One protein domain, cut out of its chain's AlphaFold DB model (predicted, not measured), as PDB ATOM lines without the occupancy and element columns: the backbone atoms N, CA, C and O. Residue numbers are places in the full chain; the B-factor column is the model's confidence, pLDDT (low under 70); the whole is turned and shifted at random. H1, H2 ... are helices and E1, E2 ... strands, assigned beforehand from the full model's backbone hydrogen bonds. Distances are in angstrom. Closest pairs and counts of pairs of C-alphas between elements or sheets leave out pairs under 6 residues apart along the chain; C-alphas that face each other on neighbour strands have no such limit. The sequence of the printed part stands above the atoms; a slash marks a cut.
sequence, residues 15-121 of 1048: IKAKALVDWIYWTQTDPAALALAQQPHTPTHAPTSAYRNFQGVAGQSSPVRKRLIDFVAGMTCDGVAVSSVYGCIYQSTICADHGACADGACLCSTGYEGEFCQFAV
ATOM      1  N   ILE A  15     223.281 168.187 144.052       80.25
ATOM      2  CA  ILE A  15     222.912 168.936 142.842       80.25
ATOM      3  C   ILE A  15     221.466 168.606 142.459       80.25
ATOM      4  O   ILE A  15     220.671 169.511 142.200       80.25
ATOM      5  N   LYS A  16     221.090 167.320 142.492       79.06
ATOM      6  CA  LYS A  16     219.696 166.890 142.274       79.06
ATOM      7  C   LYS A  16     218.768 167.387 143.380       79.06
ATOM      8  O   LYS A  16     217.655 167.819 143.082       79.06
ATOM      9  N   ALA A  17     219.234 167.368 144.628       77.75
ATOM     10  CA  ALA A  17     218.513 167.929 145.764       77.75
ATOM     11  C   ALA A  17     218.208 169.419 145.539       77.75
ATOM     12  O   ALA A  17     217.054 169.832 145.657       77.75
ATOM     13  N   LYS A  18     219.216 170.206 145.136       81.44
ATOM     14  CA  LYS A  18     219.059 171.635 144.840       81.44
ATOM     15  C   LYS A  18     218.097 171.894 143.687       81.44
ATOM     16  O   LYS A  18     217.153 172.655 143.858       81.44
ATOM     17  N   ALA A  19     218.260 171.196 142.565       80.69
ATOM     18  CA  ALA A  19     217.370 171.346 141.414       80.69
ATOM     19  C   ALA A  19     215.894 171.044 141.748       80.69
ATOM     20  O   ALA A  19     215.002 171.727 141.246       80.69
ATOM     21  N   LEU A  20     215.619 170.059 142.615       82.25
ATOM     22  CA  LEU A  20     214.256 169.783 143.080       82.25
ATOM     23  C   LEU A  20     213.717 170.901 143.982       82.25
ATOM     24  O   LEU A  20     212.570 171.308 143.825       82.25
ATOM     25  N   VAL A  21     214.524 171.382 144.926       84.88
ATOM     26  CA  VAL A  21     214.137 172.444 145.866       84.88
ATOM     27  C   VAL A  21     213.867 173.762 145.135       84.88
ATOM     28  O   VAL A  21     212.829 174.379 145.374       84.88
ATOM     29  N   ASP A  22     214.736 174.143 144.198       82.94
ATOM     30  CA  ASP A  22     214.573 175.333 143.355       82.94
ATOM     31  C   ASP A  22     213.310 175.218 142.475       82.94
ATOM     32  O   ASP A  22     212.553 176.182 142.345       82.94
ATOM     33  N   TRP A  23     213.013 174.024 141.940       84.25
ATOM     34  CA  TRP A  23     211.777 173.767 141.190       84.25
ATOM     35  C   TRP A  23     210.521 173.858 142.067       84.25
ATOM     36  O   TRP A  23     209.558 174.524 141.682       84.25
ATOM     37  N   ILE A  24     210.515 173.248 143.260       81.75
ATOM     38  CA  ILE A  24     209.378 173.355 144.192       81.75
ATOM     39  C   ILE A  24     209.167 174.822 144.578       81.75
ATOM     40  O   ILE A  24     208.036 175.297 144.495       81.75
ATOM     41  N   TYR A  25     210.225 175.562 144.916       82.44
ATOM     42  CA  TYR A  25     210.134 176.994 145.213       82.44
ATOM     43  C   TYR A  25     209.513 177.783 144.052       82.44
ATOM     44  O   TYR A  25     208.508 178.467 144.254       82.44
ATOM     45  N   TRP A  26     210.038 177.612 142.833       82.81
ATOM     46  CA  TRP A  26     209.526 178.251 141.617       82.81
ATOM     47  C   TRP A  26     208.028 177.982 141.408       82.81
ATOM     48  O   TRP A  26     207.265 178.915 141.168       82.81
ATOM     49  N   THR A  27     207.562 176.742 141.612       79.12
ATOM     50  CA  THR A  27     206.125 176.414 141.490       79.12
ATOM     51  C   THR A  27     205.207 177.102 142.509       79.12
ATOM     52  O   THR A  27     203.997 177.148 142.278       79.12
ATOM     53  N   GLN A  28     205.739 177.619 143.625       77.75
ATOM     54  CA  GLN A  28     204.951 178.338 144.636       77.75
ATOM     55  C   GLN A  28     204.989 179.862 144.476       77.75
ATOM     56  O   GLN A  28     204.071 180.526 144.960       77.75
ATOM     57  N   THR A  29     206.045 180.418 143.874       73.69
ATOM     58  CA  THR A  29     206.322 181.867 143.887       73.69
ATOM     59  C   THR A  29     206.307 182.528 142.513       73.69
ATOM     60  O   THR A  29     206.032 183.725 142.435       73.69
ATOM     61  N   ASP A  30     206.562 181.792 141.430       78.19
ATOM     62  CA  ASP A  30     206.645 182.377 140.093       78.19
ATOM     63  C   ASP A  30     205.242 182.589 139.475       78.19
ATOM     64  O   ASP A  30     204.453 181.637 139.381       78.19
ATOM     65  N   PRO A  31     204.906 183.810 139.008       73.69
ATOM     66  CA  PRO A  31     203.611 184.094 138.392       73.69
ATOM     67  C   PRO A  31     203.286 183.236 137.161       73.69
ATOM     68  O   PRO A  31     202.118 182.913 136.945       73.69
ATOM     69  N   ALA A  32     204.279 182.837 136.361       74.44
ATOM     70  CA  ALA A  32     204.080 181.959 135.211       74.44
ATOM     71  C   ALA A  32     203.790 180.516 135.649       74.44
ATOM     72  O   ALA A  32     202.924 179.867 135.060       74.44
ATOM     73  N   ALA A  33     204.436 180.026 136.712       73.56
ATOM     74  CA  ALA A  33     204.125 178.717 137.289       73.56
ATOM     75  C   ALA A  33     202.703 178.674 137.873       73.56
ATOM     76  O   ALA A  33     201.945 177.736 137.616       73.56
ATOM     77  N   LEU A  34     202.309 179.724 138.600       70.56
ATOM     78  CA  LEU A  34     200.957 179.879 139.142       70.56
ATOM     79  C   LEU A  34     199.906 180.001 138.025       70.56
ATOM     80  O   LEU A  34     198.864 179.348 138.095       70.56
ATOM     81  N   ALA A  35     200.192 180.749 136.956       70.25
ATOM     82  CA  ALA A  35     199.317 180.847 135.787       70.25
ATOM     83  C   ALA A  35     199.151 179.499 135.062       70.25
ATOM     84  O   ALA A  35     198.030 179.129 134.715       70.25
ATOM     85  N   LEU A  36     200.233 178.729 134.883       69.00
ATOM     86  CA  LEU A  36     200.192 177.373 134.314       69.00
ATOM     87  C   LEU A  36     199.332 176.415 135.155       69.00
ATOM     88  O   LEU A  36     198.610 175.587 134.601       69.00
ATOM     89  N   ALA A  37     199.359 176.548 136.482       65.00
ATOM     90  CA  ALA A  37     198.535 175.752 137.391       65.00
ATOM     91  C   ALA A  37     197.041 176.124 137.371       65.00
ATOM     92  O   ALA A  37     196.190 175.303 137.725       65.00
ATOM     93  N   GLN A  38     196.717 177.353 136.967       64.12
ATOM     94  CA  GLN A  38     195.356 177.892 136.919       64.12
ATOM     95  C   GLN A  38     194.686 177.760 135.539       64.12
ATOM     96  O   GLN A  38     193.507 178.092 135.414       64.12
ATOM     97  N   GLN A  39     195.380 177.260 134.506       61.88
ATOM     98  CA  GLN A  39     194.789 177.125 133.170       61.88
ATOM     99  C   GLN A  39     193.597 176.141 133.153       61.88
ATOM    100  O   GLN A  39     193.754 174.975 133.533       61.88
ATOM    101  N   PRO A  40     192.408 176.561 132.667       54.44
ATOM    102  CA  PRO A  40     191.273 175.664 132.472       54.44
ATOM    103  C   PRO A  40     191.562 174.639 131.369       54.44
ATOM    104  O   PRO A  40     192.085 174.988 130.312       54.44
ATOM    105  N   HIS A  41     191.173 173.380 131.578       53.69
ATOM    106  CA  HIS A  41     191.348 172.323 130.582       53.69
ATOM    107  C   HIS A  41     190.590 172.620 129.274       53.69
ATOM    108  O   HIS A  41     189.365 172.516 129.225       53.69
ATOM    109  N   THR A  42     191.319 172.884 128.188       47.62
ATOM    110  CA  THR A  42     190.796 172.794 126.818       47.62
ATOM    111  C   THR A  42     191.022 171.375 126.260       47.62
ATOM    112  O   THR A  42     192.100 170.802 126.443       47.62
ATOM    113  N   PRO A  43     190.021 170.745 125.616       49.66
ATOM    114  CA  PRO A  43     190.104 169.338 125.227       49.66
ATOM    115  C   PRO A  43     190.719 169.149 123.828       49.66
ATOM    116  O   PRO A  43     190.002 168.917 122.857       49.66
ATOM    117  N   THR A  44     192.051 169.189 123.712       44.94
ATOM    118  CA  THR A  44     192.761 168.872 122.452       44.94
ATOM    119  C   THR A  44     194.000 167.987 122.656       44.94
ATOM    120  O   THR A  44     195.098 168.466 122.904       44.94
ATOM    121  N   HIS A  45     193.806 166.669 122.506       49.59
ATOM    122  CA  HIS A  45     194.752 165.630 122.037       49.59
ATOM    123  C   HIS A  45     196.249 165.599 122.466       49.59
ATOM    124  O   HIS A  45     197.018 164.837 121.884       49.59
ATOM    125  N   ALA A  46     196.676 166.304 123.514       50.19
ATOM    126  CA  ALA A  46     197.991 166.131 124.149       50.19
ATOM    127  C   ALA A  46     197.920 165.165 125.360       50.19
ATOM    128  O   ALA A  46     196.867 165.069 125.995       50.19
ATOM    129  N   PRO A  47     199.003 164.438 125.720       47.94
ATOM    130  CA  PRO A  47     198.970 163.427 126.782       47.94
ATOM    131  C   PRO A  47     198.668 164.033 128.167       47.94
ATOM    132  O   PRO A  47     199.481 164.725 128.779       47.94
ATOM    133  N   THR A  48     197.480 163.726 128.690       53.00
ATOM    134  CA  THR A  48     196.837 164.389 129.840       53.00
ATOM    135  C   THR A  48     197.366 164.002 131.230       53.00
ATOM    136  O   THR A  48     196.788 164.416 132.237       53.00
ATOM    137  N   SER A  49     198.464 163.244 131.335       50.97
ATOM    138  CA  SER A  49     199.056 162.871 132.632       50.97
ATOM    139  C   SER A  49     199.974 163.949 133.224       50.97
ATOM    140  O   SER A  49     199.975 164.136 134.440       50.97
ATOM    141  N   ALA A  50     200.716 164.694 132.397       50.94
ATOM    142  CA  ALA A  50     201.721 165.651 132.874       50.94
ATOM    143  C   ALA A  50     201.103 166.846 133.629       50.94
ATOM    144  O   ALA A  50     201.512 167.161 134.745       50.94
ATOM    145  N   TYR A  51     200.063 167.466 133.062       51.81
ATOM    146  CA  TYR A  51     199.435 168.666 133.634       51.81
ATOM    147  C   TYR A  51     198.687 168.406 134.953       51.81
ATOM    148  O   TYR A  51     198.703 169.258 135.841       51.81
ATOM    149  N   ARG A  52     198.097 167.212 135.135       53.94
ATOM    150  CA  ARG A  52     197.455 166.824 136.410       53.94
ATOM    151  C   ARG A  52     198.446 166.745 137.570       53.94
ATOM    152  O   ARG A  52     198.081 167.062 138.698       53.94
ATOM    153  N   ASN A  53     199.686 166.341 137.301       56.00
ATOM    154  CA  ASN A  53     200.724 166.281 138.327       56.00
ATOM    155  C   ASN A  53     201.213 167.687 138.713       56.00
ATOM    156  O   ASN A  53     201.491 167.928 139.884       56.00
ATOM    157  N   PHE A  54     201.258 168.626 137.761       62.72
ATOM    158  CA  PHE A  54     201.706 170.000 138.012       62.72
ATOM    159  C   PHE A  54     200.737 170.786 138.916       62.72
ATOM    160  O   PHE A  54     201.178 171.422 139.870       62.72
ATOM    161  N   GLN A  55     199.419 170.653 138.707       59.72
ATOM    162  CA  GLN A  55     198.384 171.232 139.589       59.72
ATOM    163  C   GLN A  55     198.452 170.725 141.042       59.72
ATOM    164  O   GLN A  55     198.013 171.412 141.961       59.72
ATOM    165  N   GLY A  56     198.991 169.520 141.265       59.94
ATOM    166  CA  GLY A  56     199.180 168.962 142.607       59.94
ATOM    167  C   GLY A  56     200.336 169.594 143.388       59.94
ATOM    168  O   GLY A  56     200.377 169.455 144.609       59.94
ATOM    169  N   VAL A  57     201.254 170.279 142.699       63.28
ATOM    170  CA  VAL A  57     202.399 170.973 143.306       63.28
ATOM    171  C   VAL A  57     202.146 172.480 143.326       63.28
ATOM    172  O   VAL A  57     202.242 173.101 144.379       63.28
ATOM    173  N   ALA A  58     201.758 173.076 142.201       64.69
ATOM    174  CA  ALA A  58     201.559 174.515 142.081       64.69
ATOM    175  C   ALA A  58     200.147 174.970 142.522       64.69
ATOM    176  O   ALA A  58     199.144 174.686 141.872       64.69
ATOM    177  N   GLY A  59     200.071 175.754 143.603       63.03
ATOM    178  CA  GLY A  59     199.110 176.862 143.705       63.03
ATOM    179  C   GLY A  59     197.599 176.598 143.859       63.03
ATOM    180  O   GLY A  59     196.842 177.490 143.488       63.03
ATOM    181  N   GLN A  60     197.118 175.464 144.407       61.53
ATOM    182  CA  GLN A  60     195.656 175.242 144.576       61.53
ATOM    183  C   GLN A  60     195.111 174.904 145.985       61.53
ATOM    184  O   GLN A  60     193.894 174.826 146.147       61.53
ATOM    185  N   SER A  61     195.921 174.768 147.046       65.00
ATOM    186  CA  SER A  61     195.367 174.814 148.420       65.00
ATOM    187  C   SER A  61     196.388 175.215 149.490       65.00
ATOM    188  O   SER A  61     197.545 174.797 149.447       65.00
ATOM    189  N   SER A  62     195.946 175.991 150.491       69.06
ATOM    190  CA  SER A  62     196.791 176.426 151.618       69.06
ATOM    191  C   SER A  62     197.474 175.257 152.363       69.06
ATOM    192  O   SER A  62     198.682 175.346 152.586       69.06
ATOM    193  N   PRO A  63     196.801 174.120 152.665       71.88
ATOM    194  CA  PRO A  63     197.453 172.985 153.328       71.88
ATOM    195  C   PRO A  63     198.558 172.315 152.498       71.88
ATOM    196  O   PRO A  63     199.511 171.791 153.072       71.88
ATOM    197  N   VAL A  64     198.445 172.314 151.164       73.12
ATOM    198  CA  VAL A  64     199.475 171.749 150.273       73.12
ATOM    199  C   VAL A  64     200.656 172.708 150.141       73.12
ATOM    200  O   VAL A  64     201.792 172.270 150.316       73.12
ATOM    201  N   ARG A  65     200.402 174.012 149.941       77.50
ATOM    202  CA  ARG A  65     201.452 175.049 149.901       77.50
ATOM    203  C   ARG A  65     202.305 175.012 151.170       77.50
ATOM    204  O   ARG A  65     203.520 174.917 151.062       77.50
ATOM    205  N   LYS A  66     201.682 174.976 152.358       78.44
ATOM    206  CA  LYS A  66     202.404 174.887 153.641       78.44
ATOM    207  C   LYS A  66     203.353 173.684 153.699       78.44
ATOM    208  O   LYS A  66     204.542 173.874 153.916       78.44
ATOM    209  N   ARG A  67     202.869 172.477 153.378       79.31
ATOM    210  CA  ARG A  67     203.694 171.252 153.365       79.31
ATOM    211  C   ARG A  67     204.868 171.304 152.383       79.31
ATOM    212  O   ARG A  67     205.922 170.753 152.682       79.31
ATOM    213  N   LEU A  68     204.691 171.923 151.214       80.06
ATOM    214  CA  LEU A  68     205.764 172.072 150.226       80.06
ATOM    215  C   LEU A  68     206.808 173.108 150.667       80.06
ATOM    216  O   LEU A  68     207.998 172.892 150.456       80.06
ATOM    217  N   ILE A  69     206.384 174.187 151.329       83.12
ATOM    218  CA  ILE A  69     207.287 175.182 151.923       83.12
ATOM    219  C   ILE A  69     208.056 174.595 153.120       83.12
ATOM    220  O   ILE A  69     209.272 174.763 153.192       83.12
ATOM    221  N   ASP A  70     207.404 173.822 153.993       80.69
ATOM    222  CA  ASP A  70     208.077 173.083 155.076       80.69
ATOM    223  C   ASP A  70     209.117 172.090 154.523       80.69
ATOM    224  O   ASP A  70     210.216 171.960 155.062       80.69
ATOM    225  N   PHE A  71     208.796 171.415 153.413       81.44
ATOM    226  CA  PHE A  71     209.721 170.510 152.728       81.44
ATOM    227  C   PHE A  71     210.950 171.245 152.161       81.44
ATOM    228  O   PHE A  71     212.068 170.757 152.307       81.44
ATOM    229  N   VAL A  72     210.759 172.429 151.564       81.31
ATOM    230  CA  VAL A  72     211.850 173.297 151.076       81.31
ATOM    231  C   VAL A  72     212.763 173.757 152.219       81.31
ATOM    232  O   VAL A  72     213.981 173.763 152.049       81.31
ATOM    233  N   ALA A  73     212.204 174.099 153.385       81.75
ATOM    234  CA  ALA A  73     212.985 174.498 154.558       81.75
ATOM    235  C   ALA A  73     213.756 173.331 155.200       81.75
ATOM    236  O   ALA A  73     214.899 173.503 155.617       81.75
ATOM    237  N   GLY A  74     213.151 172.143 155.280       74.56
ATOM    238  CA  GLY A  74     213.721 170.981 155.973       74.56
ATOM    239  C   GLY A  74     214.739 170.155 155.176       74.56
ATOM    240  O   GLY A  74     215.195 169.128 155.675       74.56
ATOM    241  N   MET A  75     215.065 170.531 153.937       79.06
ATOM    242  CA  MET A  75     215.913 169.725 153.054       79.06
ATOM    243  C   MET A  75     217.394 170.120 153.150       79.06
ATOM    244  O   MET A  75     217.792 171.212 152.744       79.06
ATOM    245  N   THR A  76     218.220 169.196 153.646       77.75
ATOM    246  CA  THR A  76     219.672 169.368 153.827       77.75
ATOM    247  C   THR A  76     220.486 168.365 153.009       77.75
ATOM    248  O   THR A  76     220.068 167.216 152.871       77.75
ATOM    249  N   CYS A  77     221.680 168.753 152.559       78.94
ATOM    250  CA  CYS A  77     222.708 167.855 152.028       78.94
ATOM    251  C   CYS A  77     223.994 168.056 152.840       78.94
ATOM    252  O   CYS A  77     224.366 169.197 153.103       78.94
ATOM    253  N   ASP A  78     224.614 166.971 153.310       75.31
ATOM    254  CA  ASP A  78     225.782 166.993 154.212       75.31
ATOM    255  C   ASP A  78     225.637 167.943 155.426       75.31
ATOM    256  O   ASP A  78     226.589 168.569 155.885       75.31
ATOM    257  N   GLY A  79     224.411 168.061 155.954       71.19
ATOM    258  CA  GLY A  79     224.068 168.932 157.086       71.19
ATOM    259  C   GLY A  79     223.839 170.411 156.738       71.19
ATOM    260  O   GLY A  79     223.429 171.174 157.609       71.19
ATOM    261  N   VAL A  80     224.041 170.823 155.483       76.62
ATOM    262  CA  VAL A  80     223.803 172.194 155.003       76.62
ATOM    263  C   VAL A  80     222.435 172.284 154.326       76.62
ATOM    264  O   VAL A  80     222.061 171.400 153.555       76.62
ATOM    265  N   ALA A  81     221.675 173.349 154.596       78.31
ATOM    266  CA  ALA A  81     220.394 173.597 153.932       78.31
ATOM    267  C   ALA A  81     220.576 173.736 152.410       78.31
ATOM    268  O   ALA A  81     221.439 174.470 151.932       78.31
ATOM    269  N   VAL A  82     219.753 173.019 151.644       82.75
ATOM    270  CA  VAL A  82     219.836 172.965 150.175       82.75
ATOM    271  C   VAL A  82     219.194 174.194 149.527       82.75
ATOM    272  O   VAL A  82     219.631 174.638 148.465       82.75
ATOM    273  N   SER A  83     218.156 174.740 150.165       80.62
ATOM    274  CA  SER A  83     217.427 175.910 149.680       80.62
ATOM    275  C   SER A  83     218.174 177.210 149.968       80.62
ATOM    276  O   SER A  83     218.530 177.477 151.114       80.62
ATOM    277  N   SER A  84     218.297 178.083 148.966       78.12
ATOM    278  CA  SER A  84     218.721 179.476 149.173       78.12
ATOM    279  C   SER A  84     217.707 180.305 149.970       78.12
ATOM    280  O   SER A  84     218.075 181.337 150.520       78.12
ATOM    281  N   VAL A  85     216.447 179.860 150.064       80.62
ATOM    282  CA  VAL A  85     215.370 180.568 150.780       80.62
ATOM    283  C   VAL A  85     215.025 179.952 152.138       80.62
ATOM    284  O   VAL A  85     214.078 180.396 152.781       80.62
ATOM    285  N   TYR A  86     215.788 178.956 152.606       82.25
ATOM    286  CA  TYR A  86     215.610 178.336 153.929       82.25
ATOM    287  C   TYR A  86     215.549 179.390 155.052       82.25
ATOM    288  O   TYR A  86     214.629 179.364 155.868       82.25
ATOM    289  N   GLY A  87     216.458 180.375 155.024       82.44
ATOM    290  CA  GLY A  87     216.532 181.477 155.995       82.44
ATOM    291  C   GLY A  87     215.381 182.489 155.931       82.44
ATOM    292  O   GLY A  87     215.327 183.395 156.749       82.44
ATOM    293  N   CYS A  88     214.442 182.320 154.997       86.44
ATOM    294  CA  CYS A  88     213.266 183.173 154.824       86.44
ATOM    295  C   CYS A  88     211.944 182.475 155.184       86.44
ATOM    296  O   CYS A  88     210.879 183.084 155.055       86.44
ATOM    297  N   ILE A  89     211.969 181.194 155.566       85.75
ATOM    298  CA  ILE A  89     210.749 180.413 155.805       85.75
ATOM    299  C   ILE A  89     210.393 180.420 157.294       85.75
ATOM    300  O   ILE A  89     211.142 179.933 158.136       85.75
ATOM    301  N   TYR A  90     209.201 180.927 157.605       82.81
ATOM    302  CA  TYR A  90     208.658 181.032 158.957       82.81
ATOM    303  C   TYR A  90     207.222 180.501 158.996       82.81
ATOM    304  O   TYR A  90     206.386 180.886 158.178       82.81
ATOM    305  N   GLN A  91     206.927 179.589 159.930       83.81
ATOM    306  CA  GLN A  91     205.594 178.983 160.126       83.81
ATOM    307  C   GLN A  91     204.902 178.526 158.816       83.81
ATOM    308  O   GLN A  91     203.725 178.816 158.570       83.81
ATOM    309  N   SER A  92     205.648 177.807 157.968       83.62
ATOM    310  CA  SER A  92     205.191 177.295 156.663       83.62
ATOM    311  C   SER A  92     204.839 178.369 155.619       83.62
ATOM    312  O   SER A  92     204.094 178.103 154.672       83.62
ATOM    313  N   THR A  93     205.361 179.587 155.779       83.25
ATOM    314  CA  THR A  93     205.212 180.721 154.849       83.25
ATOM    315  C   THR A  93     206.579 181.330 154.537       83.25
ATOM    316  O   THR A  93     207.516 181.178 155.316       83.25
ATOM    317  N   ILE A  94     206.716 182.008 153.396       84.69
ATOM    318  CA  ILE A  94     207.936 182.757 153.057       84.69
ATOM    319  C   ILE A  94     207.725 184.191 153.545       84.69
ATOM    320  O   ILE A  94     206.734 184.813 153.165       84.69
ATOM    321  N   CYS A  95     208.620 184.693 154.397       87.75
ATOM    322  CA  CYS A  95     208.574 186.047 154.958       87.75
ATOM    323  C   CYS A  95     207.192 186.443 155.512       87.75
ATOM    324  O   CYS A  95     206.692 187.528 155.216       87.75
ATOM    325  N   ALA A  96     206.547 185.526 156.246       85.31
ATOM    326  CA  ALA A  96     205.210 185.686 156.831       85.31
ATOM    327  C   ALA A  96     204.082 186.049 155.830       85.31
ATOM    328  O   ALA A  96     203.063 186.594 156.237       85.31
ATOM    329  N   ASP A  97     204.255 185.777 154.524       84.50
ATOM    330  CA  ASP A  97     203.427 186.324 153.423       84.50
ATOM    331  C   ASP A  97     203.386 187.884 153.394       84.50
ATOM    332  O   ASP A  97     202.523 188.497 152.759       84.50
ATOM    333  N   HIS A  98     204.348 188.547 154.049       86.25
ATOM    334  CA  HIS A  98     204.469 190.005 154.207       86.25
ATOM    335  C   HIS A  98     205.807 190.573 153.695       86.25
ATOM    336  O   HIS A  98     206.121 191.743 153.917       86.25
ATOM    337  N   GLY A  99     206.587 189.793 152.949       83.44
ATOM    338  CA  GLY A  99     207.857 190.222 152.360       83.44
ATOM    339  C   GLY A  99     208.318 189.319 151.217       83.44
ATOM    340  O   GLY A  99     207.644 188.352 150.861       83.44
ATOM    341  N   ALA A 100     209.484 189.628 150.657       82.69
ATOM    342  CA  ALA A 100     210.154 188.813 149.645       82.69
ATOM    343  C   ALA A 100     211.513 188.326 150.162       82.69
ATOM    344  O   ALA A 100     212.224 189.071 150.832       82.69
ATOM    345  N   CYS A 101     211.891 187.090 149.837       83.62
ATOM    346  CA  CYS A 101     213.210 186.566 150.184       83.62
ATOM    347  C   CYS A 101     214.263 187.040 149.174       83.62
ATOM    348  O   CYS A 101     214.108 186.798 147.975       83.62
ATOM    349  N   ALA A 102     215.337 187.663 149.655       82.19
ATOM    350  CA  ALA A 102     216.514 188.023 148.872       82.19
ATOM    351  C   ALA A 102     217.769 187.525 149.601       82.19
ATOM    352  O   ALA A 102     217.946 187.800 150.785       82.19
ATOM    353  N   ASP A 103     218.609 186.751 148.909       79.69
ATOM    354  CA  ASP A 103     219.880 186.209 149.419       79.69
ATOM    355  C   ASP A 103     219.802 185.533 150.808       79.69
ATOM    356  O   ASP A 103     220.743 185.568 151.599       79.69
ATOM    357  N   GLY A 104     218.669 184.880 151.097       77.50
ATOM    358  CA  GLY A 104     218.431 184.153 152.348       77.50
ATOM    359  C   GLY A 104     217.903 184.996 153.512       77.50
ATOM    360  O   GLY A 104     217.720 184.441 154.593       77.50
ATOM    361  N   ALA A 105     217.613 186.286 153.300       83.75
ATOM    362  CA  ALA A 105     216.973 187.180 154.268       83.75
ATOM    363  C   ALA A 105     215.648 187.761 153.733       83.75
ATOM    364  O   ALA A 105     215.451 187.913 152.525       83.75
ATOM    365  N   CYS A 106     214.724 188.107 154.632       88.56
ATOM    366  CA  CYS A 106     213.438 188.687 154.253       88.56
ATOM    367  C   CYS A 106     213.482 190.215 154.122       88.56
ATOM    368  O   CYS A 106     213.838 190.933 155.053       88.56
ATOM    369  N   LEU A 107     213.035 190.714 152.971       88.56
ATOM    370  CA  LEU A 107     212.754 192.124 152.715       88.56
ATOM    371  C   LEU A 107     211.270 192.390 152.975       88.56
ATOM    372  O   LEU A 107     210.407 191.953 152.208       88.56
ATOM    373  N   CYS A 108     210.973 193.083 154.071       87.88
ATOM    374  CA  CYS A 108     209.602 193.289 154.530       87.88
ATOM    375  C   CYS A 108     208.865 194.386 153.769       87.88
ATOM    376  O   CYS A 108     209.419 195.430 153.423       87.88
ATOM    377  N   SER A 109     207.579 194.138 153.529       84.75
ATOM    378  CA  SER A 109     206.658 195.116 152.960       84.75
ATOM    379  C   SER A 109     206.357 196.216 153.975       84.75
ATOM    380  O   SER A 109     206.411 196.007 155.188       84.75
ATOM    381  N   THR A 110     206.003 197.398 153.474       82.50
ATOM    382  CA  THR A 110     205.750 198.590 154.288       82.50
ATOM    383  C   THR A 110     204.752 198.307 155.416       82.50
ATOM    384  O   THR A 110     203.597 197.978 155.153       82.50
ATOM    385  N   GLY A 111     205.194 198.458 156.668       79.31
ATOM    386  CA  GLY A 111     204.382 198.202 157.864       79.31
ATOM    387  C   GLY A 111     204.669 196.882 158.592       79.31
ATOM    388  O   GLY A 111     204.014 196.628 159.600       79.31
ATOM    389  N   TYR A 112     205.644 196.085 158.142       84.00
ATOM    390  CA  TYR A 112     206.102 194.867 158.827       84.00
ATOM    391  C   TYR A 112     207.615 194.887 159.092       84.00
ATOM    392  O   TYR A 112     208.384 195.451 158.315       84.00
ATOM    393  N   GLU A 113     208.032 194.253 160.187       84.00
ATOM    394  CA  GLU A 113     209.416 194.138 160.653       84.00
ATOM    395  C   GLU A 113     209.697 192.768 161.308       84.00
ATOM    396  O   GLU A 113     208.816 191.911 161.434       84.00
ATOM    397  N   GLY A 114     210.953 192.554 161.713       81.94
ATOM    398  CA  GLY A 114     211.472 191.266 162.183       81.94
ATOM    399  C   GLY A 114     212.136 190.445 161.072       81.94
ATOM    400  O   GLY A 114     211.897 190.676 159.889       81.94
ATOM    401  N   GLU A 115     212.972 189.477 161.460       83.69
ATOM    402  CA  GLU A 115     213.809 188.666 160.550       83.69
ATOM    403  C   GLU A 115     213.031 187.947 159.431       83.69
ATOM    404  O   GLU A 115     213.591 187.662 158.376       83.69
ATOM    405  N   PHE A 116     211.739 187.688 159.647       87.62
ATOM    406  CA  PHE A 116     210.829 187.023 158.717       87.62
ATOM    407  C   PHE A 116     209.569 187.857 158.431       87.62
ATOM    408  O   PHE A 116     208.571 187.303 157.974       87.62
ATOM    409  N   CYS A 117     209.577 189.164 158.721       87.31
ATOM    410  CA  CYS A 117     208.420 190.067 158.581       87.31
ATOM    411  C   CYS A 117     207.198 189.671 159.428       87.31
ATOM    412  O   CYS A 117     206.054 189.987 159.098       87.31
ATOM    413  N   GLN A 118     207.444 188.951 160.523       83.69
ATOM    414  CA  GLN A 118     206.428 188.353 161.385       83.69
ATOM    415  C   GLN A 118     205.749 189.348 162.340       83.69
ATOM    416  O   GLN A 118     204.736 189.008 162.950       83.69
ATOM    417  N   PHE A 119     206.293 190.558 162.493       81.56
ATOM    418  CA  PHE A 119     205.729 191.598 163.350       81.56
ATOM    419  C   PHE A 119     205.156 192.720 162.488       81.56
ATOM    420  O   PHE A 119     205.865 193.314 161.684       81.56
ATOM    421  N   ALA A 120     203.875 193.046 162.662       74.25
ATOM    422  CA  ALA A 120     203.368 194.332 162.192       74.25
ATOM    423  C   ALA A 120     204.006 195.438 163.046       74.25
ATOM    424  O   ALA A 120     204.024 195.312 164.272       74.25
ATOM    425  N   VAL A 121     204.510 196.503 162.414       72.06
ATOM    426  CA  VAL A 121     205.193 197.616 163.095       72.06
ATOM    427  C   VAL A 121     204.205 198.304 164.036       72.06
ATOM    428  O   VAL A 121     203.359 199.105 163.626       72.06
TER     429      VAL A 121
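AT A GLANCE: This is residues 15 to 121 of the 1048 residues of the protein "Guanylate cyclase" of Acanthamoeba castellanii str. Neff (UniProt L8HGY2). A strand hairpin, E1 and E2, forms one end; helices H1 and H4 lie side by side in the middle; H2 and H3 form the other end, where residues 42 to 50 stick out. The printed part has 107 residues, under half in named elements: four helices, then two antiparallel strands, mostly helix. It is only just compact, close to loose: radius of gyration of the C-alphas 15.6 A, spans 51 by 37 by 21 A.

HOW THE PARTS SIT: In the hairpin of E1, residues 99 to 102, and E2, residues 105 to 108, N 100 and O 107 are within hydrogen-bond range, 2.9 A. H1, residues 15 to 29, touches H4, residues 62 to 73; the closest C-alphas, of Val 21 and Val 72, are 5.8 A apart. H2, residues 31 to 38, touches H1 only at the corner. Every O i to N i+4 pair is within range in H1, H2 and H4; in H3, residues 49 to 55, 2 of 3.

IN THESE COORDINATES: H1 spans 21.1 A from C-alpha 15 at (222.912, 168.936, 142.842); E2 ends at C-alpha 108 at (209.602, 193.289, 154.530).

THE WHOLE: The printed part has no cut; the H4 to E1 link is long; residues 36 to 62 have pLDDT under 70.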